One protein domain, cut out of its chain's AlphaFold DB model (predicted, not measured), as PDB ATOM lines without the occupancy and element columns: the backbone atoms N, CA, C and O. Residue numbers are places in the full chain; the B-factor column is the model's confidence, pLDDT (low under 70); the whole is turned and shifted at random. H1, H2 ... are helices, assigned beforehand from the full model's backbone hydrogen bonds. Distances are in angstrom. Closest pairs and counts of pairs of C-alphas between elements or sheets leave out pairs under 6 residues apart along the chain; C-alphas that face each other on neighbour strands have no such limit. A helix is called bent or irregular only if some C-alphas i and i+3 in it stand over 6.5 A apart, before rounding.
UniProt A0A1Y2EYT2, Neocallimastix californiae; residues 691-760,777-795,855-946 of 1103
ATOM      1  N   GLU A 691     -44.463 -43.896 -40.487       60.19
ATOM      2  CA  GLU A 691     -43.594 -44.960 -40.986       60.19
ATOM      3  C   GLU A 691     -43.793 -45.175 -42.493       60.19
ATOM      4  O   GLU A 691     -42.822 -45.114 -43.236       60.19
ATOM      5  N   GLU A 692     -45.031 -45.304 -42.971       62.78
ATOM      6  CA  GLU A 692     -45.330 -45.499 -44.403       62.78
ATOM      7  C   GLU A 692     -44.809 -44.350 -45.286       62.78
ATOM      8  O   GLU A 692     -44.292 -44.604 -46.374       62.78
ATOM      9  N   TYR A 693     -44.858 -43.100 -44.804       65.94
ATOM     10  CA  TYR A 693     -44.290 -41.958 -45.524       65.94
ATOM     11  C   TYR A 693     -42.754 -42.035 -45.601       65.94
ATOM     12  O   TYR A 693     -42.191 -42.070 -46.698       65.94
ATOM     13  N   TYR A 694     -42.059 -42.117 -44.458       65.75
ATOM     14  CA  TYR A 694     -40.585 -42.117 -44.424       65.75
ATOM     15  C   TYR A 694     -39.948 -43.402 -44.982       65.75
ATOM     16  O   TYR A 694     -38.834 -43.346 -45.498       65.75
ATOM     17  N   PHE A 695     -40.645 -44.541 -44.937       69.69
ATOM     18  CA  PHE A 695     -40.205 -45.797 -45.559       69.69
ATOM     19  C   PHE A 695     -40.680 -45.964 -47.012       69.69
ATOM     20  O   PHE A 695     -40.532 -47.043 -47.591       69.69
ATOM     21  N   SER A 696     -41.204 -44.908 -47.645       72.31
ATOM     22  CA  SER A 696     -41.471 -44.931 -49.084       72.31
ATOM     23  C   SER A 696     -40.171 -45.183 -49.883       72.31
ATOM     24  O   SER A 696     -39.118 -44.624 -49.553       72.31
ATOM     25  N   PRO A 697     -40.192 -46.006 -50.956       77.06
ATOM     26  CA  PRO A 697     -38.974 -46.373 -51.689       77.06
ATOM     27  C   PRO A 697     -38.190 -45.182 -52.261       77.06
ATOM     28  O   PRO A 697     -36.967 -45.246 -52.383       77.06
ATOM     29  N   SER A 698     -38.886 -44.092 -52.594       72.50
ATOM     30  CA  SER A 698     -38.302 -42.823 -53.036       72.50
ATOM     31  C   SER A 698     -37.478 -42.151 -51.936       72.50
ATOM     32  O   SER A 698     -36.332 -41.784 -52.196       72.50
ATOM     33  N   ILE A 699     -38.020 -42.033 -50.718       76.62
ATOM     34  CA  ILE A 699     -37.328 -41.393 -49.588       76.62
ATOM     35  C   ILE A 699     -36.126 -42.236 -49.141       76.62
ATOM     36  O   ILE A 699     -35.024 -41.702 -49.001       76.62
ATOM     37  N   ILE A 700     -36.280 -43.563 -49.058       81.38
ATOM     38  CA  ILE A 700     -35.168 -44.485 -48.761       81.38
ATOM     39  C   ILE A 700     -34.028 -44.330 -49.785       81.38
ATOM     40  O   ILE A 700     -32.852 -44.285 -49.412       81.38
ATOM     41  N   ALA A 701     -34.351 -44.219 -51.079       80.12
ATOM     42  CA  ALA A 701     -33.349 -44.018 -52.123       80.12
ATOM     43  C   ALA A 701     -32.627 -42.663 -51.994       80.12
ATOM     44  O   ALA A 701     -31.408 -42.599 -52.194       80.12
ATOM     45  N   THR A 702     -33.336 -41.591 -51.619       81.62
ATOM     46  CA  THR A 702     -32.706 -40.287 -51.368       81.62
ATOM     47  C   THR A 702     -31.810 -40.297 -50.130       81.62
ATOM     48  O   THR A 702     -30.675 -39.821 -50.208       81.62
ATOM     49  N   ASP A 703     -32.244 -40.917 -49.032       83.88
ATOM     50  CA  ASP A 703     -31.472 -41.002 -47.788       83.88
ATOM     51  C   ASP A 703     -30.191 -41.829 -47.962       83.88
ATOM     52  O   ASP A 703     -29.125 -41.449 -47.467       83.88
ATOM     53  N   ALA A 704     -30.241 -42.907 -48.751       87.38
ATOM     54  CA  ALA A 704     -29.050 -43.666 -49.137       87.38
ATOM     55  C   ALA A 704     -28.033 -42.802 -49.916       87.38
ATOM     56  O   ALA A 704     -26.821 -42.900 -49.684       87.38
ATOM     57  N   GLY A 705     -28.509 -41.917 -50.800       87.69
ATOM     58  CA  GLY A 705     -27.674 -40.953 -51.525       87.69
ATOM     59  C   GLY A 705     -27.024 -39.910 -50.606       87.69
ATOM     60  O   GLY A 705     -25.823 -39.643 -50.717       87.69
ATOM     61  N   VAL A 706     -27.786 -39.372 -49.649       90.50
ATOM     62  CA  VAL A 706     -27.285 -38.455 -48.610       90.50
ATOM     63  C   VAL A 706     -26.215 -39.144 -47.749       90.50
ATOM     64  O   VAL A 706     -25.130 -38.591 -47.541       90.50
ATOM     65  N   PHE A 707     -26.465 -40.382 -47.310       92.25
ATOM     66  CA  PHE A 707     -25.541 -41.169 -46.490       92.25
ATOM     67  C   PHE A 707     -24.204 -41.452 -47.196       92.25
ATOM     68  O   PHE A 707     -23.135 -41.299 -46.594       92.25
ATOM     69  N   LEU A 708     -24.234 -41.793 -48.491       92.81
ATOM     70  CA  LEU A 708     -23.026 -41.988 -49.300       92.81
ATOM     71  C   LEU A 708     -22.146 -40.725 -49.327       92.81
ATOM     72  O   LEU A 708     -20.920 -40.805 -49.205       92.81
ATOM     73  N   ILE A 709     -22.764 -39.549 -49.445       93.19
ATOM     74  CA  ILE A 709     -22.057 -38.263 -49.474       93.19
ATOM     75  C   ILE A 709     -21.493 -37.907 -48.096       93.19
ATOM     76  O   ILE A 709     -20.340 -37.476 -48.010       93.19
ATOM     77  N   ILE A 710     -22.230 -38.168 -47.013       94.81
ATOM     78  CA  ILE A 710     -21.723 -38.030 -45.640       94.81
ATOM     79  C   ILE A 710     -20.462 -38.887 -45.438       94.81
ATOM     80  O   ILE A 710     -19.458 -38.388 -44.923       94.81
ATOM     81  N   LEU A 711     -20.454 -40.136 -45.917       95.19
ATOM     82  CA  LEU A 711     -19.279 -41.017 -45.883       95.19
ATOM     83  C   LEU A 711     -18.061 -40.402 -46.599       95.19
ATOM     84  O   LEU A 711     -16.957 -40.389 -46.045       95.19
ATOM     85  N   ILE A 712     -18.256 -39.834 -47.793       94.94
ATOM     86  CA  ILE A 712     -17.201 -39.138 -48.550       94.94
ATOM     87  C   ILE A 712     -16.664 -37.930 -47.759       94.94
ATOM     88  O   ILE A 712     -15.446 -37.749 -47.652       94.94
ATOM     89  N   LEU A 713     -17.545 -37.126 -47.157       95.06
ATOM     90  CA  LEU A 713     -17.157 -35.961 -46.355       95.06
ATOM     91  C   LEU A 713     -16.380 -36.352 -45.086       95.06
ATOM     92  O   LEU A 713     -15.378 -35.708 -44.765       95.06
ATOM     93  N   ILE A 714     -16.764 -37.441 -44.410       95.50
ATOM     94  CA  ILE A 714     -16.027 -37.994 -43.262       95.50
ATOM     95  C   ILE A 714     -14.614 -38.424 -43.684       95.50
ATOM     96  O   ILE A 714     -13.638 -38.086 -43.007       95.50
ATOM     97  N   VAL A 715     -14.464 -39.103 -44.829       94.94
ATOM     98  CA  VAL A 715     -13.142 -39.474 -45.368       94.94
ATOM     99  C   VAL A 715     -12.285 -38.231 -45.634       94.94
ATOM    100  O   VAL A 715     -11.118 -38.195 -45.230       94.94
ATOM    101  N   ILE A 716     -12.849 -37.177 -46.234       93.56
ATOM    102  CA  ILE A 716     -12.139 -35.905 -46.455       93.56
ATOM    103  C   ILE A 716     -11.721 -35.272 -45.116       93.56
ATOM    104  O   ILE A 716     -10.555 -34.897 -44.963       93.56
ATOM    105  N   MET A 717     -12.612 -35.218 -44.122       94.25
ATOM    106  CA  MET A 717     -12.334 -34.681 -42.782       94.25
ATOM    107  C   MET A 717     -11.177 -35.424 -42.082       94.25
ATOM    108  O   MET A 717     -10.289 -34.799 -41.484       94.25
ATOM    109  N   VAL A 718     -11.132 -36.756 -42.203       94.06
ATOM    110  CA  VAL A 718     -10.031 -37.596 -41.700       94.06
ATOM    111  C   VAL A 718      -8.727 -37.313 -42.456       94.06
ATOM    112  O   VAL A 718      -7.665 -37.198 -41.833       94.06
ATOM    113  N   LEU A 719      -8.765 -37.155 -43.783       91.12
ATOM    114  CA  LEU A 719      -7.572 -36.847 -44.579       91.12
ATOM    115  C   LEU A 719      -6.996 -35.459 -44.249       91.12
ATOM    116  O   LEU A 719      -5.776 -35.338 -44.077       91.12
ATOM    117  N   VAL A 720      -7.845 -34.441 -44.068       91.69
ATOM    118  CA  VAL A 720      -7.444 -33.106 -43.591       91.69
ATOM    119  C   VAL A 720      -6.786 -33.208 -42.210       91.69
ATOM    120  O   VAL A 720      -5.677 -32.697 -42.017       91.69
ATOM    121  N   TYR A 721      -7.382 -33.957 -41.273       91.06
ATOM    122  CA  TYR A 721      -6.809 -34.174 -39.940       91.06
ATOM    123  C   TYR A 721      -5.440 -34.875 -39.981       91.06
ATOM    124  O   TYR A 721      -4.514 -34.463 -39.269       91.06
ATOM    125  N   ARG A 722      -5.268 -35.900 -40.833       90.69
ATOM    126  CA  ARG A 722      -3.993 -36.630 -41.001       90.69
ATOM    127  C   ARG A 722      -2.908 -35.773 -41.662       90.69
ATOM    128  O   ARG A 722      -1.742 -35.888 -41.289       90.69
ATOM    129  N   LYS A 723      -3.257 -34.898 -42.613       87.31
ATOM    130  CA  LYS A 723      -2.296 -34.044 -43.344       87.31
ATOM    131  C   LYS A 723      -2.096 -32.645 -42.733       87.31
ATOM    132  O   LYS A 723      -1.275 -31.886 -43.246       87.31
ATOM    133  N   ARG A 724      -2.734 -32.324 -41.596       85.31
ATOM    134  CA  ARG A 724      -2.719 -30.994 -40.938       85.31
ATOM    135  C   ARG A 724      -1.347 -30.356 -40.677       85.31
ATOM    136  O   ARG A 724      -1.260 -29.137 -40.580       85.31
ATOM    137  N   LYS A 725      -0.278 -31.155 -40.541       83.12
ATOM    138  CA  LYS A 725       1.096 -30.658 -40.316       83.12
ATOM    139  C   LYS A 725       1.773 -30.117 -41.589       83.12
ATOM    140  O   LYS A 725       2.817 -29.484 -41.483       83.12
ATOM    141  N   ASN A 726       1.217 -30.369 -42.776       79.94
ATOM    142  CA  ASN A 726       1.783 -29.912 -44.046       79.94
ATOM    143  C   ASN A 726       1.580 -28.384 -44.227       79.94
ATOM    144  O   ASN A 726       0.466 -27.907 -43.982       79.94
ATOM    145  N   PRO A 727       2.593 -27.615 -44.689       73.69
ATOM    146  CA  PRO A 727       2.485 -26.167 -44.903       73.69
ATOM    147  C   PRO A 727       1.259 -25.723 -45.719       73.69
ATOM    148  O   PRO A 727       0.574 -24.780 -45.324       73.69
ATOM    149  N   TYR A 728       0.921 -26.445 -46.794       72.25
ATOM    150  CA  TYR A 728      -0.209 -26.108 -47.671       72.25
ATOM    151  C   TYR A 728      -1.577 -26.226 -46.973       72.25
ATOM    152  O   TYR A 728      -2.499 -25.477 -47.311       72.25
ATOM    153  N   MET A 729      -1.703 -27.113 -45.973       78.88
ATOM    154  CA  MET A 729      -2.902 -27.223 -45.129       78.88
ATOM    155  C   MET A 729      -2.888 -26.219 -43.979       78.88
ATOM    156  O   MET A 729      -3.919 -25.621 -43.685       78.88
ATOM    157  N   LYS A 730      -1.733 -25.991 -43.338       75.38
ATOM    158  CA  LYS A 730      -1.624 -25.072 -42.192       75.38
ATOM    159  C   LYS A 730      -2.098 -23.654 -42.539       75.38
ATOM    160  O   LYS A 730      -2.722 -23.005 -41.708       75.38
ATOM    161  N   ALA A 731      -1.877 -23.216 -43.780       70.31
ATOM    162  CA  ALA A 731      -2.293 -21.907 -44.282       70.31
ATOM    163  C   ALA A 731      -3.819 -21.658 -44.316       70.31
ATOM    164  O   ALA A 731      -4.216 -20.502 -44.419       70.31
ATOM    165  N   ILE A 732      -4.673 -22.694 -44.255       73.38
ATOM    166  CA  ILE A 732      -6.145 -22.540 -44.265       73.38
ATOM    167  C   ILE A 732      -6.808 -22.869 -42.914       73.38
ATOM    168  O   ILE A 732      -8.028 -22.871 -42.806       73.38
ATOM    169  N   SER A 733      -6.012 -23.059 -41.852       82.69
ATOM    170  CA  SER A 733      -6.486 -23.378 -40.492       82.69
ATOM    171  C   SER A 733      -7.261 -24.714 -40.448       82.69
ATOM    172  O   SER A 733      -8.479 -24.723 -40.276       82.69
ATOM    173  N   PRO A 734      -6.586 -25.876 -40.589       85.38
ATOM    174  CA  PRO A 734      -7.239 -27.159 -40.890       85.38
ATOM    175  C   PRO A 734      -8.213 -27.649 -39.804       85.38
ATOM    176  O   PRO A 734      -9.064 -28.487 -40.081       85.38
ATOM    177  N   LEU A 735      -8.114 -27.126 -38.576       88.12
ATOM    178  CA  LEU A 735      -9.079 -27.390 -37.508       88.12
ATOM    179  C   LEU A 735     -10.406 -26.641 -37.728       88.12
ATOM    180  O   LEU A 735     -11.465 -27.237 -37.565       88.12
ATOM    181  N   LEU A 736     -10.354 -25.378 -38.170       87.75
ATOM    182  CA  LEU A 736     -11.546 -24.613 -38.557       87.75
ATOM    183  C   LEU A 736     -12.172 -25.190 -39.836       87.75
ATOM    184  O   LEU A 736     -13.388 -25.323 -39.900       87.75
ATOM    185  N   SER A 737     -11.362 -25.621 -40.813       88.88
ATOM    186  CA  SER A 737     -11.870 -26.307 -42.015       88.88
ATOM    187  C   SER A 737     -12.603 -27.613 -41.682       88.88
ATOM    188  O   SER A 737     -13.630 -27.903 -42.288       88.88
ATOM    189  N   ASN A 738     -12.123 -28.387 -40.701       92.00
ATOM    190  CA  ASN A 738     -12.839 -29.577 -40.232       92.00
ATOM    191  C   ASN A 738     -14.147 -29.230 -39.507       92.00
ATOM    192  O   ASN A 738     -15.109 -29.975 -39.653       92.00
ATOM    193  N   LEU A 739     -14.212 -28.110 -38.776       91.88
ATOM    194  CA  LEU A 739     -15.455 -27.657 -38.140       91.88
ATOM    195  C   LEU A 739     -16.518 -27.272 -39.188       91.88
ATOM    196  O   LEU A 739     -17.677 -27.642 -39.045       91.88
ATOM    197  N   VAL A 740     -16.098 -26.631 -40.288       91.69
ATOM    198  CA  VAL A 740     -16.952 -26.348 -41.459       91.69
ATOM    199  C   VAL A 740     -17.479 -27.634 -42.095       91.69
ATOM    200  O   VAL A 740     -18.675 -27.745 -42.339       91.69
ATOM    201  N   ILE A 741     -16.611 -28.624 -42.341       93.81
ATOM    202  CA  ILE A 741     -17.027 -29.915 -42.920       93.81
ATOM    203  C   ILE A 741     -17.995 -30.645 -41.976       93.81
ATOM    204  O   ILE A 741     -18.984 -31.199 -42.446       93.81
ATOM    205  N   MET A 742     -17.765 -30.594 -40.659       94.62
ATOM    206  CA  MET A 742     -18.688 -31.140 -39.659       94.62
ATOM    207  C   MET A 742     -20.057 -30.447 -39.707       94.62
ATOM    208  O   MET A 742     -21.079 -31.124 -39.685       94.62
ATOM    209  N   GLY A 743     -20.096 -29.116 -39.831       93.25
ATOM    210  CA  GLY A 743     -21.345 -28.375 -40.011       93.25
ATOM    211  C   GLY A 743     -22.091 -28.764 -41.290       93.25
ATOM    212  O   GLY A 743     -23.292 -28.999 -41.236       93.25
ATOM    213  N   ILE A 744     -21.388 -28.930 -42.418       92.31
ATOM    214  CA  ILE A 744     -21.990 -29.404 -43.679       92.31
ATOM    215  C   ILE A 744     -22.556 -30.825 -43.519       92.31
ATOM    216  O   ILE A 744     -23.663 -31.088 -43.977       92.31
ATOM    217  N   ILE A 745     -21.846 -31.726 -42.829       94.25
ATOM    218  CA  ILE A 745     -22.349 -33.074 -42.510       94.25
ATOM    219  C   ILE A 745     -23.633 -32.992 -41.671       94.25
ATOM    220  O   ILE A 745     -24.609 -33.661 -41.997       94.25
ATOM    221  N   LEU A 746     -23.675 -32.150 -40.633       93.00
ATOM    222  CA  LEU A 746     -24.887 -31.973 -39.828       93.00
ATOM    223  C   LEU A 746     -26.044 -31.363 -40.640       93.00
ATOM    224  O   LEU A 746     -27.182 -31.781 -40.459       93.00
ATOM    225  N   ASN A 747     -25.771 -30.453 -41.579       90.00
ATOM    226  CA  ASN A 747     -26.791 -29.873 -42.467       90.00
ATOM    227  C   ASN A 747     -27.368 -30.887 -43.471       90.00
ATOM    228  O   ASN A 747     -28.494 -30.726 -43.928       90.00
ATOM    229  N   LEU A 748     -26.613 -31.938 -43.807       90.44
ATOM    230  CA  LEU A 748     -27.102 -33.079 -44.588       90.44
ATOM    231  C   LEU A 748     -27.922 -34.062 -43.737       90.44
ATOM    232  O   LEU A 748     -28.861 -34.662 -44.242       90.44
ATOM    233  N   ILE A 749     -27.590 -34.208 -42.451       89.88
ATOM    234  CA  ILE A 749     -28.320 -35.062 -41.496       89.88
ATOM    235  C   ILE A 749     -29.626 -34.399 -41.016       89.88
ATOM    236  O   ILE A 749     -30.552 -35.094 -40.609       89.88
ATOM    237  N   TYR A 750     -29.720 -33.067 -41.070       87.75
ATOM    238  CA  TYR A 750     -30.851 -32.313 -40.527       87.75
ATOM    239  C   TYR A 750     -32.228 -32.720 -41.100       87.75
ATOM    240  O   TYR A 750     -33.102 -33.005 -40.284       87.75
ATOM    241  N   PRO A 751     -32.459 -32.836 -42.427       82.75
ATOM    242  CA  PRO A 751     -33.785 -33.208 -42.932       82.75
ATOM    243  C   PRO A 751     -34.232 -34.631 -42.530       82.75
ATOM    244  O   PRO A 751     -35.352 -34.754 -42.034       82.75
ATOM    245  N   PRO A 752     -33.393 -35.692 -42.611       80.81
ATOM    246  CA  PRO A 752     -33.749 -37.014 -42.083       80.81
ATOM    247  C   PRO A 752     -34.128 -37.036 -40.591       80.81
ATOM    248  O   PRO A 752     -34.970 -37.840 -40.185       80.81
ATOM    249  N   LEU A 753     -33.574 -36.136 -39.763       83.81
ATOM    250  CA  LEU A 753     -33.953 -36.018 -38.346       83.81
ATOM    251  C   LEU A 753     -35.399 -35.537 -38.132       83.81
ATOM    252  O   LEU A 753     -35.921 -35.716 -37.033       83.81
ATOM    253  N   HIS A 754     -36.082 -34.991 -39.147       80.81
ATOM    254  CA  HIS A 754     -37.503 -34.631 -39.041       80.81
ATOM    255  C   HIS A 754     -38.391 -35.844 -38.703       80.81
ATOM    256  O   HIS A 754     -39.377 -35.710 -37.981       80.81
ATOM    257  N   SER A 755     -37.993 -37.049 -39.130       77.25
ATOM    258  CA  SER A 755     -38.657 -38.310 -38.759       77.25
ATOM    259  C   SER A 755     -38.690 -38.566 -37.242       77.25
ATOM    260  O   SER A 755     -39.625 -39.195 -36.745       77.25
ATOM    261  N   MET A 756     -37.714 -38.037 -36.493       81.94
ATOM    262  CA  MET A 756     -37.602 -38.183 -35.035       81.94
ATOM    263  C   MET A 756     -38.433 -37.165 -34.248       81.94
ATOM    264  O   MET A 756     -38.571 -37.307 -33.033       81.94
ATOM    265  N   VAL A 757     -38.990 -36.140 -34.899       84.44
ATOM    266  CA  VAL A 757     -39.900 -35.193 -34.247       84.44
ATOM    267  C   VAL A 757     -41.202 -35.920 -33.923       84.44
ATOM    268  O   VAL A 757     -41.817 -36.505 -34.812       84.44
ATOM    269  N   GLN A 758     -41.649 -35.890 -32.668       83.25
ATOM    270  CA  GLN A 758     -42.855 -36.598 -32.199       83.25
ATOM    271  C   GLN A 758     -43.839 -35.705 -31.436       83.25
ATOM    272  O   GLN A 758     -45.001 -36.075 -31.274       83.25
ATOM    273  N   ASP A 759     -43.392 -34.540 -30.978       88.12
ATOM    274  CA  ASP A 759     -44.134 -33.647 -30.099       88.12
ATOM    275  C   ASP A 759     -43.688 -32.185 -30.263       88.12
ATOM    276  O   ASP A 759     -42.730 -31.862 -30.968       88.12
ATOM    277  N   VAL A 760     -44.393 -31.280 -29.587       89.44
ATOM    278  CA  VAL A 760     -44.086 -29.842 -29.597       89.44
ATOM    279  C   VAL A 760     -42.672 -29.557 -29.056       89.44
ATOM    280  O   VAL A 760     -41.965 -28.712 -29.601       89.44
ATOM    281  N   ILE A 777     -21.125 -23.622 -39.432       90.81
ATOM    282  CA  ILE A 777     -20.513 -23.412 -40.749       90.81
ATOM    283  C   ILE A 777     -20.028 -21.964 -40.919       90.81
ATOM    284  O   ILE A 777     -18.858 -21.740 -41.240       90.81
ATOM    285  N   PHE A 778     -20.889 -20.967 -40.693       89.56
ATOM    286  CA  PHE A 778     -20.576 -19.570 -41.015       89.56
ATOM    287  C   PHE A 778     -19.543 -18.922 -40.076       89.56
ATOM    288  O   PHE A 778     -18.677 -18.185 -40.555       89.56
ATOM    289  N   LEU A 779     -19.557 -19.203 -38.765       90.69
ATOM    290  CA  LEU A 779     -18.629 -18.559 -37.820       90.69
ATOM    291  C   LEU A 779     -17.153 -18.964 -38.040       90.69
ATOM    292  O   LEU A 779     -16.294 -18.076 -38.054       90.69
ATOM    293  N   PRO A 780     -16.803 -20.245 -38.288       90.44
ATOM    294  CA  PRO A 780     -15.434 -20.618 -38.654       90.44
ATOM    295  C   PRO A 780     -14.971 -20.026 -39.985       90.44
ATOM    296  O   PRO A 780     -13.798 -19.674 -40.114       90.44
ATOM    297  N   LEU A 781     -15.867 -19.887 -40.968       87.75
ATOM    298  CA  LEU A 781     -15.552 -19.265 -42.258       87.75
ATOM    299  C   LEU A 781     -15.266 -17.773 -42.113       87.75
ATOM    300  O   LEU A 781     -14.279 -17.282 -42.668       87.75
ATOM    301  N   LEU A 782     -16.063 -17.076 -41.300       88.62
ATOM    302  CA  LEU A 782     -15.812 -15.687 -40.936       88.62
ATOM    303  C   LEU A 782     -14.468 -15.554 -40.205       88.62
ATOM    304  O   LEU A 782     -13.687 -14.667 -40.536       88.62
ATOM    305  N   ALA A 783     -14.136 -16.469 -39.289       87.12
ATOM    306  CA  ALA A 783     -12.852 -16.469 -38.582       87.12
ATOM    307  C   ALA A 783     -11.643 -16.751 -39.499       87.12
ATOM    308  O   ALA A 783     -10.618 -16.074 -39.376       87.12
ATOM    309  N   ILE A 784     -11.746 -17.698 -40.443       83.69
ATOM    310  CA  ILE A 784     -10.718 -17.940 -41.475       83.69
ATOM    311  C   ILE A 784     -10.536 -16.675 -42.327       83.69
ATOM    312  O   ILE A 784      -9.409 -16.218 -42.528       83.69
ATOM    313  N   THR A 785     -11.641 -16.079 -42.780       84.31
ATOM    314  CA  THR A 785     -11.642 -14.877 -43.621       84.31
ATOM    315  C   THR A 785     -11.056 -13.668 -42.890       84.31
ATOM    316  O   THR A 785     -10.199 -12.974 -43.438       84.31
ATOM    317  N   PHE A 786     -11.440 -13.452 -41.630       83.75
ATOM    318  CA  PHE A 786     -10.915 -12.396 -40.767       83.75
ATOM    319  C   PHE A 786      -9.424 -12.555 -40.494       83.75
ATOM    320  O   PHE A 786      -8.675 -11.588 -40.632       83.75
ATOM    321  N   ARG A 787      -8.968 -13.776 -40.192       79.75
ATOM    322  CA  ARG A 787      -7.542 -14.069 -40.019       79.75
ATOM    323  C   ARG A 787      -6.743 -13.706 -41.272       79.75
ATOM    324  O   ARG A 787      -5.700 -13.071 -41.156       79.75
ATOM    325  N   ILE A 788      -7.226 -14.106 -42.451       77.94
ATOM    326  CA  ILE A 788      -6.571 -13.812 -43.731       77.94
ATOM    327  C   ILE A 788      -6.553 -12.299 -43.979       77.94
ATOM    328  O   ILE A 788      -5.479 -11.740 -44.179       77.94
ATOM    329  N   TYR A 789      -7.707 -11.632 -43.907       79.00
ATOM    330  CA  TYR A 789      -7.829 -10.183 -44.085       79.00
ATOM    331  C   TYR A 789      -6.861  -9.411 -43.179       79.00
ATOM    332  O   TYR A 789      -6.057  -8.616 -43.664       79.00
ATOM    333  N   TYR A 790      -6.864  -9.711 -41.877       76.56
ATOM    334  CA  TYR A 790      -6.027  -9.035 -40.888       76.56
ATOM    335  C   TYR A 790      -4.528  -9.137 -41.215       76.56
ATOM    336  O   TYR A 790      -3.830  -8.125 -41.170       76.56
ATOM    337  N   ILE A 791      -4.048 -10.329 -41.598       73.75
ATOM    338  CA  ILE A 791      -2.640 -10.571 -41.971       73.75
ATOM    339  C   ILE A 791      -2.195  -9.698 -43.157       73.75
ATOM    340  O   ILE A 791      -1.032  -9.315 -43.214       73.75
ATOM    341  N   TYR A 792      -3.097  -9.382 -44.092       69.75
ATOM    342  CA  TYR A 792      -2.760  -8.667 -45.327       69.75
ATOM    343  C   TYR A 792      -3.117  -7.172 -45.330       69.75
ATOM    344  O   TYR A 792      -2.599  -6.454 -46.182       69.75
ATOM    345  N   THR A 793      -3.977  -6.678 -44.429       70.62
ATOM    346  CA  THR A 793      -4.300  -5.234 -44.356       70.62
ATOM    347  C   THR A 793      -3.611  -4.450 -43.242       70.62
ATOM    348  O   THR A 793      -3.568  -3.227 -43.349       70.62
ATOM    349  N   ASN A 794      -3.057  -5.093 -42.206       59.44
ATOM    350  CA  ASN A 794      -2.333  -4.381 -41.146       59.44
ATOM    351  C   ASN A 794      -0.815  -4.417 -41.362       59.44
ATOM    352  O   ASN A 794      -0.158  -5.408 -41.060       59.44
ATOM    353  N   ASN A 795      -0.264  -3.276 -41.781       52.72
ATOM    354  CA  ASN A 795       1.178  -2.990 -41.796       52.72
ATOM    355  C   ASN A 795       1.643  -2.301 -40.486       52.72
ATOM    356  O   ASN A 795       2.650  -1.603 -40.469       52.72
ATOM    357  N   GLY A 855     -41.972 -17.975 -40.082       73.38
ATOM    358  CA  GLY A 855     -41.735 -17.158 -41.282       73.38
ATOM    359  C   GLY A 855     -40.835 -15.943 -41.013       73.38
ATOM    360  O   GLY A 855     -39.856 -15.719 -41.726       73.38
ATOM    361  N   LEU A 856     -41.105 -15.201 -39.933       78.19
ATOM    362  CA  LEU A 856     -40.277 -14.071 -39.501       78.19
ATOM    363  C   LEU A 856     -38.868 -14.536 -39.096       78.19
ATOM    364  O   LEU A 856     -37.881 -13.915 -39.486       78.19
ATOM    365  N   PHE A 857     -38.765 -15.643 -38.360       79.06
ATOM    366  CA  PHE A 857     -37.500 -16.234 -37.923       79.06
ATOM    367  C   PHE A 857     -36.619 -16.656 -39.109       79.06
ATOM    368  O   PHE A 857     -35.418 -16.367 -39.113       79.06
ATOM    369  N   ASN A 858     -37.207 -17.260 -40.146       78.06
ATOM    370  CA  ASN A 858     -36.504 -17.610 -41.380       78.06
ATOM    371  C   ASN A 858     -36.026 -16.358 -42.140       78.06
ATOM    372  O   ASN A 858     -34.874 -16.318 -42.573       78.06
ATOM    373  N   ILE A 859     -36.843 -15.300 -42.231       81.31
ATOM    374  CA  ILE A 859     -36.449 -14.019 -42.850       81.31
ATOM    375  C   ILE A 859     -35.298 -13.353 -42.076       81.31
ATOM    376  O   ILE A 859     -34.296 -12.957 -42.675       81.31
ATOM    377  N   VAL A 860     -35.398 -13.260 -40.746       83.62
ATOM    378  CA  VAL A 860     -34.348 -12.683 -39.886       83.62
ATOM    379  C   VAL A 860     -33.053 -13.494 -39.987       83.62
ATOM    380  O   VAL A 860     -31.974 -12.913 -40.129       83.62
ATOM    381  N   SER A 861     -33.151 -14.825 -39.997       82.44
ATOM    382  CA  SER A 861     -32.012 -15.726 -40.205       82.44
ATOM    383  C   SER A 861     -31.360 -15.516 -41.575       82.44
ATOM    384  O   SER A 861     -30.139 -15.386 -41.664       82.44
ATOM    385  N   LEU A 862     -32.152 -15.402 -42.646       84.19
ATOM    386  CA  LEU A 862     -31.653 -15.139 -43.998       84.19
ATOM    387  C   LEU A 862     -30.921 -13.791 -44.088       84.19
ATOM    388  O   LEU A 862     -29.839 -13.725 -44.680       84.19
ATOM    389  N   ILE A 863     -31.456 -12.733 -43.470       88.38
ATOM    390  CA  ILE A 863     -30.805 -11.414 -43.386       88.38
ATOM    391  C   ILE A 863     -29.473 -11.522 -42.628       88.38
ATOM    392  O   ILE A 863     -28.450 -11.027 -43.108       88.38
ATOM    393  N   TYR A 864     -29.459 -12.214 -41.486       89.69
ATOM    394  CA  TYR A 864     -28.265 -12.440 -40.668       89.69
ATOM    395  C   TYR A 864     -27.148 -13.167 -41.437       89.69
ATOM    396  O   TYR A 864     -26.018 -12.673 -41.500       89.69
ATOM    397  N   TYR A 865     -27.452 -14.292 -42.095       88.56
ATOM    398  CA  TYR A 865     -26.454 -15.025 -42.883       88.56
ATOM    399  C   TYR A 865     -26.003 -14.237 -44.121       88.56
ATOM    400  O   TYR A 865     -24.808 -14.212 -44.423       88.56
ATOM    401  N   SER A 866     -26.915 -13.523 -44.790       88.31
ATOM    402  CA  SER A 866     -26.578 -12.653 -45.928       88.31
ATOM    403  C   SER A 866     -25.622 -11.526 -45.523       88.31
ATOM    404  O   SER A 866     -24.668 -11.237 -46.245       88.31
ATOM    405  N   PHE A 867     -25.814 -10.933 -44.340       91.75
ATOM    406  CA  PHE A 867     -24.907  -9.927 -43.785       91.75
ATOM    407  C   PHE A 867     -23.515 -10.506 -43.477       91.75
ATOM    408  O   PHE A 867     -22.506  -9.899 -43.839       91.75
ATOM    409  N   ILE A 868     -23.433 -11.706 -42.889       90.56
ATOM    410  CA  ILE A 868     -22.146 -12.390 -42.651       90.56
ATOM    411  C   ILE A 868     -21.426 -12.694 -43.973       90.56
ATOM    412  O   ILE A 868     -20.223 -12.444 -44.090       90.56
ATOM    413  N   VAL A 869     -22.143 -13.187 -44.987       90.31
ATOM    414  CA  VAL A 869     -21.584 -13.435 -46.327       90.31
ATOM    415  C   VAL A 869     -21.089 -12.137 -46.966       90.31
ATOM    416  O   VAL A 869     -19.962 -12.106 -47.461       90.31
ATOM    417  N   LEU A 870     -21.860 -11.048 -46.888       91.25
ATOM    418  CA  LEU A 870     -21.458  -9.729 -47.380       91.25
ATOM    419  C   LEU A 870     -20.164  -9.240 -46.709       91.25
ATOM    420  O   LEU A 870     -19.241  -8.819 -47.408       91.25
ATOM    421  N   LEU A 871     -20.053  -9.346 -45.379       91.19
ATOM    422  CA  LEU A 871     -18.829  -8.995 -44.650       91.19
ATOM    423  C   LEU A 871     -17.624  -9.815 -45.132       91.19
ATOM    424  O   LEU A 871     -16.580  -9.240 -45.449       91.19
ATOM    425  N   MET A 872     -17.768 -11.140 -45.254       89.19
ATOM    426  CA  MET A 872     -16.693 -12.001 -45.762       89.19
ATOM    427  C   MET A 872     -16.271 -11.613 -47.186       89.19
ATOM    428  O   MET A 872     -15.075 -11.495 -47.462       89.19
ATOM    429  N   VAL A 873     -17.229 -11.359 -48.083       88.56
ATOM    430  CA  VAL A 873     -16.960 -10.938 -49.467       88.56
ATOM    431  C   VAL A 873     -16.223  -9.596 -49.503       88.56
ATOM    432  O   VAL A 873     -15.195  -9.496 -50.173       88.56
ATOM    433  N   LEU A 874     -16.666  -8.585 -48.748       87.69
ATOM    434  CA  LEU A 874     -16.006  -7.273 -48.678       87.69
ATOM    435  C   LEU A 874     -14.553  -7.383 -48.189       87.69
ATOM    436  O   LEU A 874     -13.643  -6.783 -48.772       87.69
ATOM    437  N   MET A 875     -14.317  -8.191 -47.155       84.50
ATOM    438  CA  MET A 875     -12.980  -8.442 -46.611       84.50
ATOM    439  C   MET A 875     -12.082  -9.168 -47.619       84.50
ATOM    440  O   MET A 875     -10.922  -8.787 -47.807       84.50
ATOM    441  N   ILE A 876     -12.608 -10.165 -48.337       82.06
ATOM    442  CA  ILE A 876     -11.858 -10.882 -49.376       82.06
ATOM    443  C   ILE A 876     -11.552  -9.969 -50.566       82.06
ATOM    444  O   ILE A 876     -10.403  -9.927 -50.995       82.06
ATOM    445  N   LEU A 877     -12.511  -9.181 -51.061       83.19
ATOM    446  CA  LEU A 877     -12.297  -8.239 -52.168       83.19
ATOM    447  C   LEU A 877     -11.223  -7.193 -51.834       83.19
ATOM    448  O   LEU A 877     -10.346  -6.921 -52.658       83.19
ATOM    449  N   LYS A 878     -11.239  -6.651 -50.609       81.19
ATOM    450  CA  LYS A 878     -10.190  -5.739 -50.126       81.19
ATOM    451  C   LYS A 878      -8.827  -6.438 -50.034       81.19
ATOM    452  O   LYS A 878      -7.817  -5.832 -50.383       81.19
ATOM    453  N   THR A 879      -8.796  -7.721 -49.666       77.75
ATOM    454  CA  THR A 879      -7.555  -8.512 -49.619       77.75
ATOM    455  C   THR A 879      -7.027  -8.887 -51.008       77.75
ATOM    456  O   THR A 879      -5.821  -8.837 -51.230       77.75
ATOM    457  N   ILE A 880      -7.892  -9.214 -51.975       71.88
ATOM    458  CA  ILE A 880      -7.506  -9.585 -53.352       71.88
ATOM    459  C   ILE A 880      -6.756  -8.443 -54.052       71.88
ATOM    460  O   ILE A 880      -5.800  -8.705 -54.781       71.88
ATOM    461  N   LYS A 881      -7.129  -7.178 -53.795       67.25
ATOM    462  CA  LYS A 881      -6.403  -6.007 -54.325       67.25
ATOM    463  C   LYS A 881      -4.939  -5.953 -53.866       67.25
ATOM    464  O   LYS A 881      -4.090  -5.526 -54.642       67.25
ATOM    465  N   VAL A 882      -4.650  -6.411 -52.645       64.06
ATOM    466  CA  VAL A 882      -3.296  -6.474 -52.060       64.06
ATOM    467  C   VAL A 882      -2.583  -7.784 -52.435       64.06
ATOM    468  O   VAL A 882      -1.380  -7.806 -52.673       64.06
ATOM    469  N   SER A 883      -3.328  -8.886 -52.534       59.56
ATOM    470  CA  SER A 883      -2.818 -10.256 -52.649       59.56
ATOM    471  C   SER A 883      -3.120 -10.885 -54.017       59.56
ATOM    472  O   SER A 883      -3.770 -11.926 -54.122       59.56
ATOM    473  N   LYS A 884      -2.604 -10.286 -55.102       54.00
ATOM    474  CA  LYS A 884      -2.760 -10.821 -56.475       54.00
ATOM    475  C   LYS A 884      -2.167 -12.232 -56.689       54.00
ATOM    476  O   LYS A 884      -2.460 -12.847 -57.708       54.00
ATOM    477  N   LYS A 885      -1.339 -12.745 -55.763       52.81
ATOM    478  CA  LYS A 885      -0.501 -13.951 -55.952       52.81
ATOM    479  C   LYS A 885      -0.861 -15.163 -55.067       52.81
ATOM    480  O   LYS A 885      -0.139 -16.154 -55.090       52.81
ATOM    481  N   TYR A 886      -1.959 -15.124 -54.302       54.16
ATOM    482  CA  TYR A 886      -2.387 -16.241 -53.439       54.16
ATOM    483  C   TYR A 886      -3.817 -16.716 -53.731       54.16
ATOM    484  O   TYR A 886      -4.669 -15.961 -54.198       54.16
ATOM    485  N   GLY A 887      -4.100 -17.988 -53.420       58.66
ATOM    486  CA  GLY A 887      -5.358 -18.693 -53.718       58.66
ATOM    487  C   GLY A 887      -6.614 -18.232 -52.958       58.66
ATOM    488  O   GLY A 887      -7.477 -19.060 -52.673       58.66
ATOM    489  N   LEU A 888      -6.737 -16.942 -52.626       62.66
ATOM    490  CA  LEU A 888      -7.941 -16.349 -52.030       62.66
ATOM    491  C   LEU A 888      -9.149 -16.400 -52.976       62.66
ATOM    492  O   LEU A 888     -10.277 -16.485 -52.499       62.66
ATOM    493  N   ARG A 889      -8.925 -16.414 -54.302       68.94
ATOM    494  CA  ARG A 889      -9.994 -16.587 -55.305       68.94
ATOM    495  C   ARG A 889     -10.829 -17.844 -55.026       68.94
ATOM    496  O   ARG A 889     -12.050 -17.771 -55.031       68.94
ATOM    497  N   ASN A 890     -10.191 -18.960 -54.664       73.69
ATOM    498  CA  ASN A 890     -10.890 -20.203 -54.319       73.69
ATOM    499  C   ASN A 890     -11.741 -20.050 -53.048       73.69
ATOM    500  O   ASN A 890     -12.830 -20.600 -52.975       73.69
ATOM    501  N   CYS A 891     -11.290 -19.269 -52.061       72.38
ATOM    502  CA  CYS A 891     -12.070 -19.009 -50.849       72.38
ATOM    503  C   CYS A 891     -13.322 -18.157 -51.144       72.38
ATOM    504  O   CYS A 891     -14.383 -18.436 -50.594       72.38
ATOM    505  N   LEU A 892     -13.225 -17.196 -52.074       77.94
ATOM    506  CA  LEU A 892     -14.379 -16.439 -52.571       77.94
ATOM    507  C   LEU A 892     -15.382 -17.347 -53.301       77.94
ATOM    508  O   LEU A 892     -16.566 -17.326 -52.975       77.94
ATOM    509  N   TYR A 893     -14.907 -18.176 -54.240       80.62
ATOM    510  CA  TYR A 893     -15.757 -19.140 -54.947       80.62
ATOM    511  C   TYR A 893     -16.434 -20.121 -53.987       80.62
ATOM    512  O   TYR A 893     -17.613 -20.403 -54.155       80.62
ATOM    513  N   PHE A 894     -15.724 -20.590 -52.955       83.94
ATOM    514  CA  PHE A 894     -16.304 -21.432 -51.914       83.94
ATOM    515  C   PHE A 894     -17.464 -20.743 -51.182       83.94
ATOM    516  O   PHE A 894     -18.521 -21.346 -51.051       83.94
ATOM    517  N   ILE A 895     -17.292 -19.496 -50.726       82.94
ATOM    518  CA  ILE A 895     -18.337 -18.773 -49.978       82.94
ATOM    519  C   ILE A 895     -19.584 -18.561 -50.843       82.94
ATOM    520  O   ILE A 895     -20.694 -18.803 -50.378       82.94
ATOM    521  N   ILE A 896     -19.403 -18.165 -52.108       83.56
ATOM    522  CA  ILE A 896     -20.507 -17.970 -53.057       83.56
ATOM    523  C   ILE A 896     -21.223 -19.302 -53.329       83.56
ATOM    524  O   ILE A 896     -22.444 -19.380 -53.224       83.56
ATOM    525  N   LEU A 897     -20.472 -20.366 -53.623       85.75
ATOM    526  CA  LEU A 897     -21.022 -21.691 -53.920       85.75
ATOM    527  C   LEU A 897     -21.725 -22.323 -52.709       85.75
ATOM    528  O   LEU A 897     -22.766 -22.960 -52.859       85.75
ATOM    529  N   PHE A 898     -21.189 -22.130 -51.502       85.56
ATOM    530  CA  PHE A 898     -21.820 -22.597 -50.273       85.56
ATOM    531  C   PHE A 898     -23.105 -21.815 -49.960       85.56
ATOM    532  O   PHE A 898     -24.108 -22.428 -49.615       85.56
ATOM    533  N   PHE A 899     -23.132 -20.494 -50.170       85.44
ATOM    534  CA  PHE A 899     -24.366 -19.714 -50.025       85.44
ATOM    535  C   PHE A 899     -25.451 -20.162 -51.021       85.44
ATOM    536  O   PHE A 899     -26.599 -20.354 -50.629       85.44
ATOM    537  N   ILE A 900     -25.078 -20.444 -52.276       86.19
ATOM    538  CA  ILE A 900     -25.979 -21.067 -53.264       86.19
ATOM    539  C   ILE A 900     -26.453 -22.452 -52.783       86.19
ATOM    540  O   ILE A 900     -27.627 -22.773 -52.928       86.19
ATOM    541  N   SER A 901     -25.578 -23.248 -52.155       87.75
ATOM    542  CA  SER A 901     -25.952 -24.548 -51.567       87.75
ATOM    543  C   SER A 901     -27.006 -24.398 -50.464       87.75
ATOM    544  O   SER A 901     -27.965 -25.162 -50.439       87.75
ATOM    545  N   CYS A 902     -26.881 -23.396 -49.586       86.00
ATOM    546  CA  CYS A 902     -27.902 -23.102 -48.577       86.00
ATOM    547  C   CYS A 902     -29.248 -22.732 -49.215       86.00
ATOM    548  O   CYS A 902     -30.271 -23.277 -48.814       86.00
ATOM    549  N   LEU A 903     -29.256 -21.871 -50.240       84.62
ATOM    550  CA  LEU A 903     -30.488 -21.501 -50.950       84.62
ATOM    551  C   LEU A 903     -31.145 -22.709 -51.644       84.62
ATOM    552  O   LEU A 903     -32.362 -22.863 -51.580       84.62
ATOM    553  N   LEU A 904     -30.354 -23.604 -52.249       87.56
ATOM    554  CA  LEU A 904     -30.850 -24.862 -52.827       87.56
ATOM    555  C   LEU A 904     -31.442 -25.807 -51.767       87.56
ATOM    556  O   LEU A 904     -32.422 -26.498 -52.048       87.56
ATOM    557  N   SER A 905     -30.885 -25.825 -50.551       83.75
ATOM    558  CA  SER A 905     -31.408 -26.623 -49.435       83.75
ATOM    559  C   SER A 905     -32.799 -26.155 -48.992       83.75
ATOM    560  O   SER A 905     -33.666 -26.993 -48.760       83.75
ATOM    561  N   GLU A 906     -33.031 -24.840 -48.901       82.56
ATOM    562  CA  GLU A 906     -34.353 -24.288 -48.557       82.56
ATOM    563  C   GLU A 906     -35.369 -24.527 -49.689       82.56
ATOM    564  O   GLU A 906     -36.498 -24.931 -49.426       82.56
ATOM    565  N   LEU A 907     -34.957 -24.377 -50.958       83.69
ATOM    566  CA  LEU A 907     -35.801 -24.710 -52.117       83.69
ATOM    567  C   LEU A 907     -36.198 -26.193 -52.144       83.69
ATOM    568  O   LEU A 907     -37.331 -26.519 -52.478       83.69
ATOM    569  N   THR A 908     -35.286 -27.091 -51.765       83.19
ATOM    570  CA  THR A 908     -35.579 -28.531 -51.678       83.19
ATOM    571  C   THR A 908     -36.644 -28.822 -50.625       83.19
ATOM    572  O   THR A 908     -37.562 -29.589 -50.893       83.19
ATOM    573  N   TYR A 909     -36.569 -28.177 -49.457       77.44
ATOM    574  CA  TYR A 909     -37.596 -28.312 -48.424       77.44
ATOM    575  C   TYR A 909     -38.955 -27.760 -48.892       77.44
ATOM    576  O   TYR A 909     -39.967 -28.440 -48.765       77.44
ATOM    577  N   PHE A 910     -38.966 -26.595 -49.544       78.44
ATOM    578  CA  PHE A 910     -40.177 -26.002 -50.120       78.44
ATOM    579  C   PHE A 910     -40.857 -26.908 -51.169       78.44
ATOM    580  O   PHE A 910     -42.073 -27.089 -51.140       78.44
ATOM    581  N   PHE A 911     -40.096 -27.539 -52.072       77.75
ATOM    582  CA  PHE A 911     -40.673 -28.483 -53.041       77.75
ATOM    583  C   PHE A 911     -41.137 -29.808 -52.415       77.75
ATOM    584  O   PHE A 911     -42.034 -30.443 -52.972       77.75
ATOM    585  N   LEU A 912     -40.572 -30.210 -51.270       73.12
ATOM    586  CA  LEU A 912     -41.059 -31.349 -50.487       73.12
ATOM    587  C   LEU A 912     -42.419 -31.038 -49.843       73.12
ATOM    588  O   LEU A 912     -43.336 -31.845 -49.962       73.12
ATOM    589  N   GLU A 913     -42.577 -29.858 -49.232       65.88
ATOM    590  CA  GLU A 913     -43.858 -29.407 -48.656       65.88
ATOM    591  C   GLU A 913     -44.970 -29.287 -49.712       65.88
ATOM    592  O   GLU A 913     -46.125 -29.601 -49.432       65.88
ATOM    593  N   LEU A 914     -44.627 -28.910 -50.949       66.00
ATOM    594  CA  LEU A 914     -45.566 -28.870 -52.079       66.00
ATOM    595  C   LEU A 914     -45.858 -30.246 -52.718       66.00
ATOM    596  O   LEU A 914     -46.571 -30.303 -53.719       66.00
ATOM    597  N   ASN A 915     -45.297 -31.346 -52.196       65.00
ATOM    598  CA  ASN A 915     -45.392 -32.704 -52.767       65.00
ATOM    599  C   ASN A 915     -44.924 -32.797 -54.243       65.00
ATOM    600  O   ASN A 915     -45.323 -33.677 -55.010       65.00
ATOM    601  N   GLN A 916     -44.050 -31.878 -54.671       74.50
ATOM    602  CA  GLN A 916     -43.580 -31.749 -56.052       74.50
ATOM    603  C   GLN A 916     -42.353 -32.636 -56.297       74.50
ATOM    604  O   GLN A 916     -41.245 -32.158 -56.556       74.50
ATOM    605  N   ASN A 917     -42.562 -33.955 -56.220       73.75
ATOM    606  CA  ASN A 917     -41.515 -34.986 -56.192       73.75
ATOM    607  C   ASN A 917     -40.424 -34.833 -57.273       73.75
ATOM    608  O   ASN A 917     -39.243 -35.029 -56.989       73.75
ATOM    609  N   GLY A 918     -40.785 -34.435 -58.500       79.69
ATOM    610  CA  GLY A 918     -39.811 -34.191 -59.571       79.69
ATOM    611  C   GLY A 918     -38.862 -33.021 -59.278       79.69
ATOM    612  O   GLY A 918     -37.645 -33.161 -59.401       79.69
ATOM    613  N   TYR A 919     -39.405 -31.880 -58.843       83.50
ATOM    614  CA  TYR A 919     -38.616 -30.694 -58.496       83.50
ATOM    615  C   TYR A 919     -37.794 -30.912 -57.225       83.50
ATOM    616  O   TYR A 919     -36.615 -30.566 -57.218       83.50
ATOM    617  N   PHE A 920     -38.373 -31.571 -56.212       84.25
ATOM    618  CA  PHE A 920     -37.675 -31.995 -54.995       84.25
ATOM    619  C   PHE A 920     -36.406 -32.801 -55.313       84.25
ATOM    620  O   PHE A 920     -35.319 -32.449 -54.853       84.25
ATOM    621  N   LEU A 921     -36.514 -33.839 -56.153       83.06
ATOM    622  CA  LEU A 921     -35.362 -34.658 -56.543       83.06
ATOM    623  C   LEU A 921     -34.296 -33.833 -57.280       83.06
ATOM    624  O   LEU A 921     -33.110 -33.943 -56.964       83.06
ATOM    625  N   ILE A 922     -34.693 -32.981 -58.232       86.75
ATOM    626  CA  ILE A 922     -33.757 -32.139 -58.993       86.75
ATOM    627  C   ILE A 922     -33.001 -31.177 -58.065       86.75
ATOM    628  O   ILE A 922     -31.771 -31.099 -58.136       86.75
ATOM    629  N   THR A 923     -33.698 -30.462 -57.176       87.56
ATOM    630  CA  THR A 923     -33.047 -29.521 -56.253       87.56
ATOM    631  C   THR A 923     -32.181 -30.236 -55.222       87.56
ATOM    632  O   THR A 923     -31.087 -29.749 -54.932       87.56
ATOM    633  N   LEU A 924     -32.593 -31.420 -54.752       86.94
ATOM    634  CA  LEU A 924     -31.793 -32.262 -53.864       86.94
ATOM    635  C   LEU A 924     -30.469 -32.670 -54.528       86.94
ATOM    636  O   LEU A 924     -29.406 -32.472 -53.939       86.94
ATOM    637  N   TYR A 925     -30.491 -33.172 -55.768       88.62
ATOM    638  CA  TYR A 925     -29.258 -33.516 -56.488       88.62
ATOM    639  C   TYR A 925     -28.343 -32.300 -56.692       88.62
ATOM    640  O   TYR A 925     -27.131 -32.405 -56.484       88.62
ATOM    641  N   LEU A 926     -28.900 -31.134 -57.039       90.75
ATOM    642  CA  LEU A 926     -28.126 -29.894 -57.177       90.75
ATOM    643  C   LEU A 926     -27.484 -29.464 -55.848       90.75
ATOM    644  O   LEU A 926     -26.296 -29.138 -55.833       90.75
ATOM    645  N   TYR A 927     -28.227 -29.524 -54.739       90.88
ATOM    646  CA  TYR A 927     -27.736 -29.245 -53.385       90.88
ATOM    647  C   TYR A 927     -26.591 -30.190 -52.971       90.88
ATOM    648  O   TYR A 927     -25.551 -29.753 -52.468       90.88
ATOM    649  N   LEU A 928     -26.740 -31.490 -53.233       90.81
ATOM    650  CA  LEU A 928     -25.725 -32.501 -52.929       90.81
ATOM    651  C   LEU A 928     -24.428 -32.284 -53.732       90.81
ATOM    652  O   LEU A 928     -23.326 -32.303 -53.168       90.81
ATOM    653  N   ILE A 929     -24.545 -32.010 -55.037       90.75
ATOM    654  CA  ILE A 929     -23.402 -31.712 -55.914       90.75
ATOM    655  C   ILE A 929     -22.716 -30.403 -55.498       90.75
ATOM    656  O   ILE A 929     -21.479 -30.333 -55.482       90.75
ATOM    657  N   SER A 930     -23.480 -29.369 -55.133       90.94
ATOM    658  CA  SER A 930     -22.921 -28.078 -54.728       90.94
ATOM    659  C   SER A 930     -22.163 -28.177 -53.398       90.94
ATOM    660  O   SER A 930     -21.072 -27.616 -53.290       90.94
ATOM    661  N   CYS A 931     -22.640 -28.980 -52.437       90.88
ATOM    662  CA  CYS A 931     -21.933 -29.255 -51.180       90.88
ATOM    663  C   CYS A 931     -20.580 -29.954 -51.394       90.88
ATOM    664  O   CYS A 931     -19.557 -29.511 -50.859       90.88
ATOM    665  N   LEU A 932     -20.541 -31.014 -52.214       91.88
ATOM    666  CA  LEU A 932     -19.291 -31.696 -52.580       91.88
ATOM    667  C   LEU A 932     -18.316 -30.745 -53.288       91.88
ATOM    668  O   LEU A 932     -17.127 -30.700 -52.958       91.88
ATOM    669  N   SER A 933     -18.831 -29.945 -54.222       90.81
ATOM    670  CA  SER A 933     -18.054 -28.958 -54.976       90.81
ATOM    671  C   SER A 933     -17.482 -27.868 -54.062       90.81
ATOM    672  O   SER A 933     -16.314 -27.499 -54.192       90.81
ATOM    673  N   ALA A 934     -18.250 -27.406 -53.072       89.38
ATOM    674  CA  ALA A 934     -17.782 -26.466 -52.063       89.38
ATOM    675  C   ALA A 934     -16.620 -27.069 -51.245       89.38
ATOM    676  O   ALA A 934     -15.527 -26.499 -51.197       89.38
ATOM    677  N   VAL A 935     -16.775 -28.269 -50.678       91.06
ATOM    678  CA  VAL A 935     -15.696 -28.924 -49.909       91.06
ATOM    679  C   VAL A 935     -14.450 -29.196 -50.773       91.06
ATOM    680  O   VAL A 935     -13.314 -29.030 -50.306       91.06
ATOM    681  N   TYR A 936     -14.630 -29.522 -52.057       91.00
ATOM    682  CA  TYR A 936     -13.536 -29.660 -53.019       91.00
ATOM    683  C   TYR A 936     -12.752 -28.350 -53.229       91.00
ATOM    684  O   TYR A 936     -11.514 -28.358 -53.208       91.00
ATOM    685  N   VAL A 937     -13.447 -27.219 -53.380       88.69
ATOM    686  CA  VAL A 937     -12.823 -25.893 -53.524       88.69
ATOM    687  C   VAL A 937     -12.122 -25.460 -52.226       88.69
ATOM    688  O   VAL A 937     -11.014 -24.919 -52.295       88.69
ATOM    689  N   LEU A 938     -12.712 -25.745 -51.057       86.38
ATOM    690  CA  LEU A 938     -12.165 -25.389 -49.741       86.38
ATOM    691  C   LEU A 938     -10.859 -26.137 -49.418       86.38
ATOM    692  O   LEU A 938      -9.852 -25.509 -49.087       86.38
ATOM    693  N   VAL A 939     -10.862 -27.473 -49.506       87.62
ATOM    694  CA  VAL A 939      -9.713 -28.321 -49.117       87.62
ATOM    695  C   VAL A 939      -9.271 -29.326 -50.180       87.62
ATOM    696  O   VAL A 939      -8.080 -29.636 -50.243       87.62
ATOM    697  N   GLY A 940     -10.183 -29.824 -51.022       84.81
ATOM    698  CA  GLY A 940      -9.916 -30.924 -51.961       84.81
ATOM    699  C   GLY A 940      -8.755 -30.656 -52.922       84.81
ATOM    700  O   GLY A 940      -7.832 -31.466 -53.011       84.81
ATOM    701  N   THR A 941      -8.735 -29.481 -53.558       84.00
ATOM    702  CA  THR A 941      -7.654 -29.059 -54.474       84.00
ATOM    703  C   THR A 941      -6.254 -29.167 -53.848       84.00
ATOM    704  O   THR A 941      -5.328 -29.715 -54.453       84.00
ATOM    705  N   ARG A 942      -6.092 -28.712 -52.598       83.12
ATOM    706  CA  ARG A 942      -4.821 -28.778 -51.851       83.12
ATOM    707  C   ARG A 942      -4.496 -30.197 -51.394       83.12
ATOM    708  O   ARG A 942      -3.332 -30.597 -51.402       83.12
ATOM    709  N   LEU A 943      -5.512 -30.959 -50.999       85.06
ATOM    710  CA  LEU A 943      -5.356 -32.331 -50.527       85.06
ATOM    711  C   LEU A 943      -4.832 -33.250 -51.645       85.06
ATOM    712  O   LEU A 943      -3.861 -33.981 -51.437       85.06
ATOM    713  N   ILE A 944      -5.411 -33.144 -52.847       84.88
ATOM    714  CA  ILE A 944      -4.989 -33.882 -54.048       84.88
ATOM    715  C   ILE A 944      -3.548 -33.526 -54.423       84.88
ATOM    716  O   ILE A 944      -2.742 -34.424 -54.675       84.88
ATOM    717  N   PHE A 945      -3.184 -32.239 -54.387       81.75
ATOM    718  CA  PHE A 945      -1.807 -31.796 -54.621       81.75
ATOM    719  C   PHE A 945      -0.817 -32.449 -53.637       81.75
ATOM    720  O   PHE A 945       0.181 -33.043 -54.051       81.75
ATOM    721  N   ILE A 946      -1.124 -32.439 -52.334       84.00
ATOM    722  CA  ILE A 946      -0.289 -33.079 -51.302       84.00
ATOM    723  C   ILE A 946      -0.165 -34.593 -51.531       84.00
ATOM    724  O   ILE A 946       0.905 -35.158 -51.302       84.00
TER     725      ILE A 946
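This is residues 691 to 760, 777 to 795 and 855 to 946 of the 1103 residues of a protein of Neocallimastix californiae (UniProt A0A1Y2EYT2). Picture a bundle of six long helices lined up along one axis: H2, H9, H8 and H7 stand side by side in a curved row, and H4 and H6 cover the inner side of the curve. Short helices H1 and H5 sit at one end of the bundle, H3 at the other, and the first residues of H7, 855 to 861, stick out free. The printed part has 181 residues, with nine named helices, H1 to H9 in order along the chain, and no named strand; the class is all helix. It is compact, with a radius of gyration of the C-alphas of 18.1 A, yet elongated, spanning 62 by 38 by 30 A.

Find C-alpha 917 at (-41.515, -34.986, -56.192); from there the longest helix, H9, residues 917 to 946, runs 41.6 A to C-alpha 946 at (-0.289, -33.079, -51.302). H9 is irregular: C-alphas 938 and 941 are 7.5 A apart, and it has a kink of 54 degrees near residue 939. Before it look for H8, residues 888 to 913, 38.4 A, and H7, residues 855 to 882, 41.3 A. H2, residues 697 to 723, runs 39.6 A from C-alpha 697 at (-38.974, -46.373, -51.689). H4 is residues 734 to 749, 22.5 A, and H6 residues 777 to 793, 24.6 A. The short ones are H1, residues 691 to 694, H3, residues 727 to 730, and H5, residues 752 to 756.

Start at the hub, H9, which touches four helices. H8 and H9 form a hairpin, opposite ways at a shallow tilt of 22 degrees; their closest C-alphas, Phe 911 and Phe 920, are 5.0 A apart. H7 and H8 form another, at 16 degrees, closest at Val 873 and Leu 892, 6.8 A. H2 touches H9 the same way at 13 degrees, closest at Val 720 and Leu 943, 7.3 A. H4 touches H2, closest at Met 717 and Asn 738, 5.7 A, and H6, closest at Val 740 and Ile 777, 4.7 A. H6 touches H7, closest at Tyr 789 and Thr 879, 5.8 A. H3 touches H9 through residues 939 to 946 alone. H1 and H5 are close but not clearly touching; H2 and H7 are apart. Each O i to N i+4 pair is within hydrogen-bond range in H2, H4 and H8; in H6 12 of 13, H7 23 of 24, H9 24 of 26 and H5 0 of 1, where 2 of 2 O i to N i+3 pairs are; H1 and H3 are too short for an i+4 pair.

The two C-alphas farthest apart, Glu 692 and Asn 795, are 63.1 A apart. Two cuts lie between C-alphas 760 and 777, 26.9 A, and 795 and 855, 45.2 A. The links printed whole are tight. The mean pLDDT of the printed part is 82.7; 20 residues are under 70, among them 691 to 695 and 881 to 889.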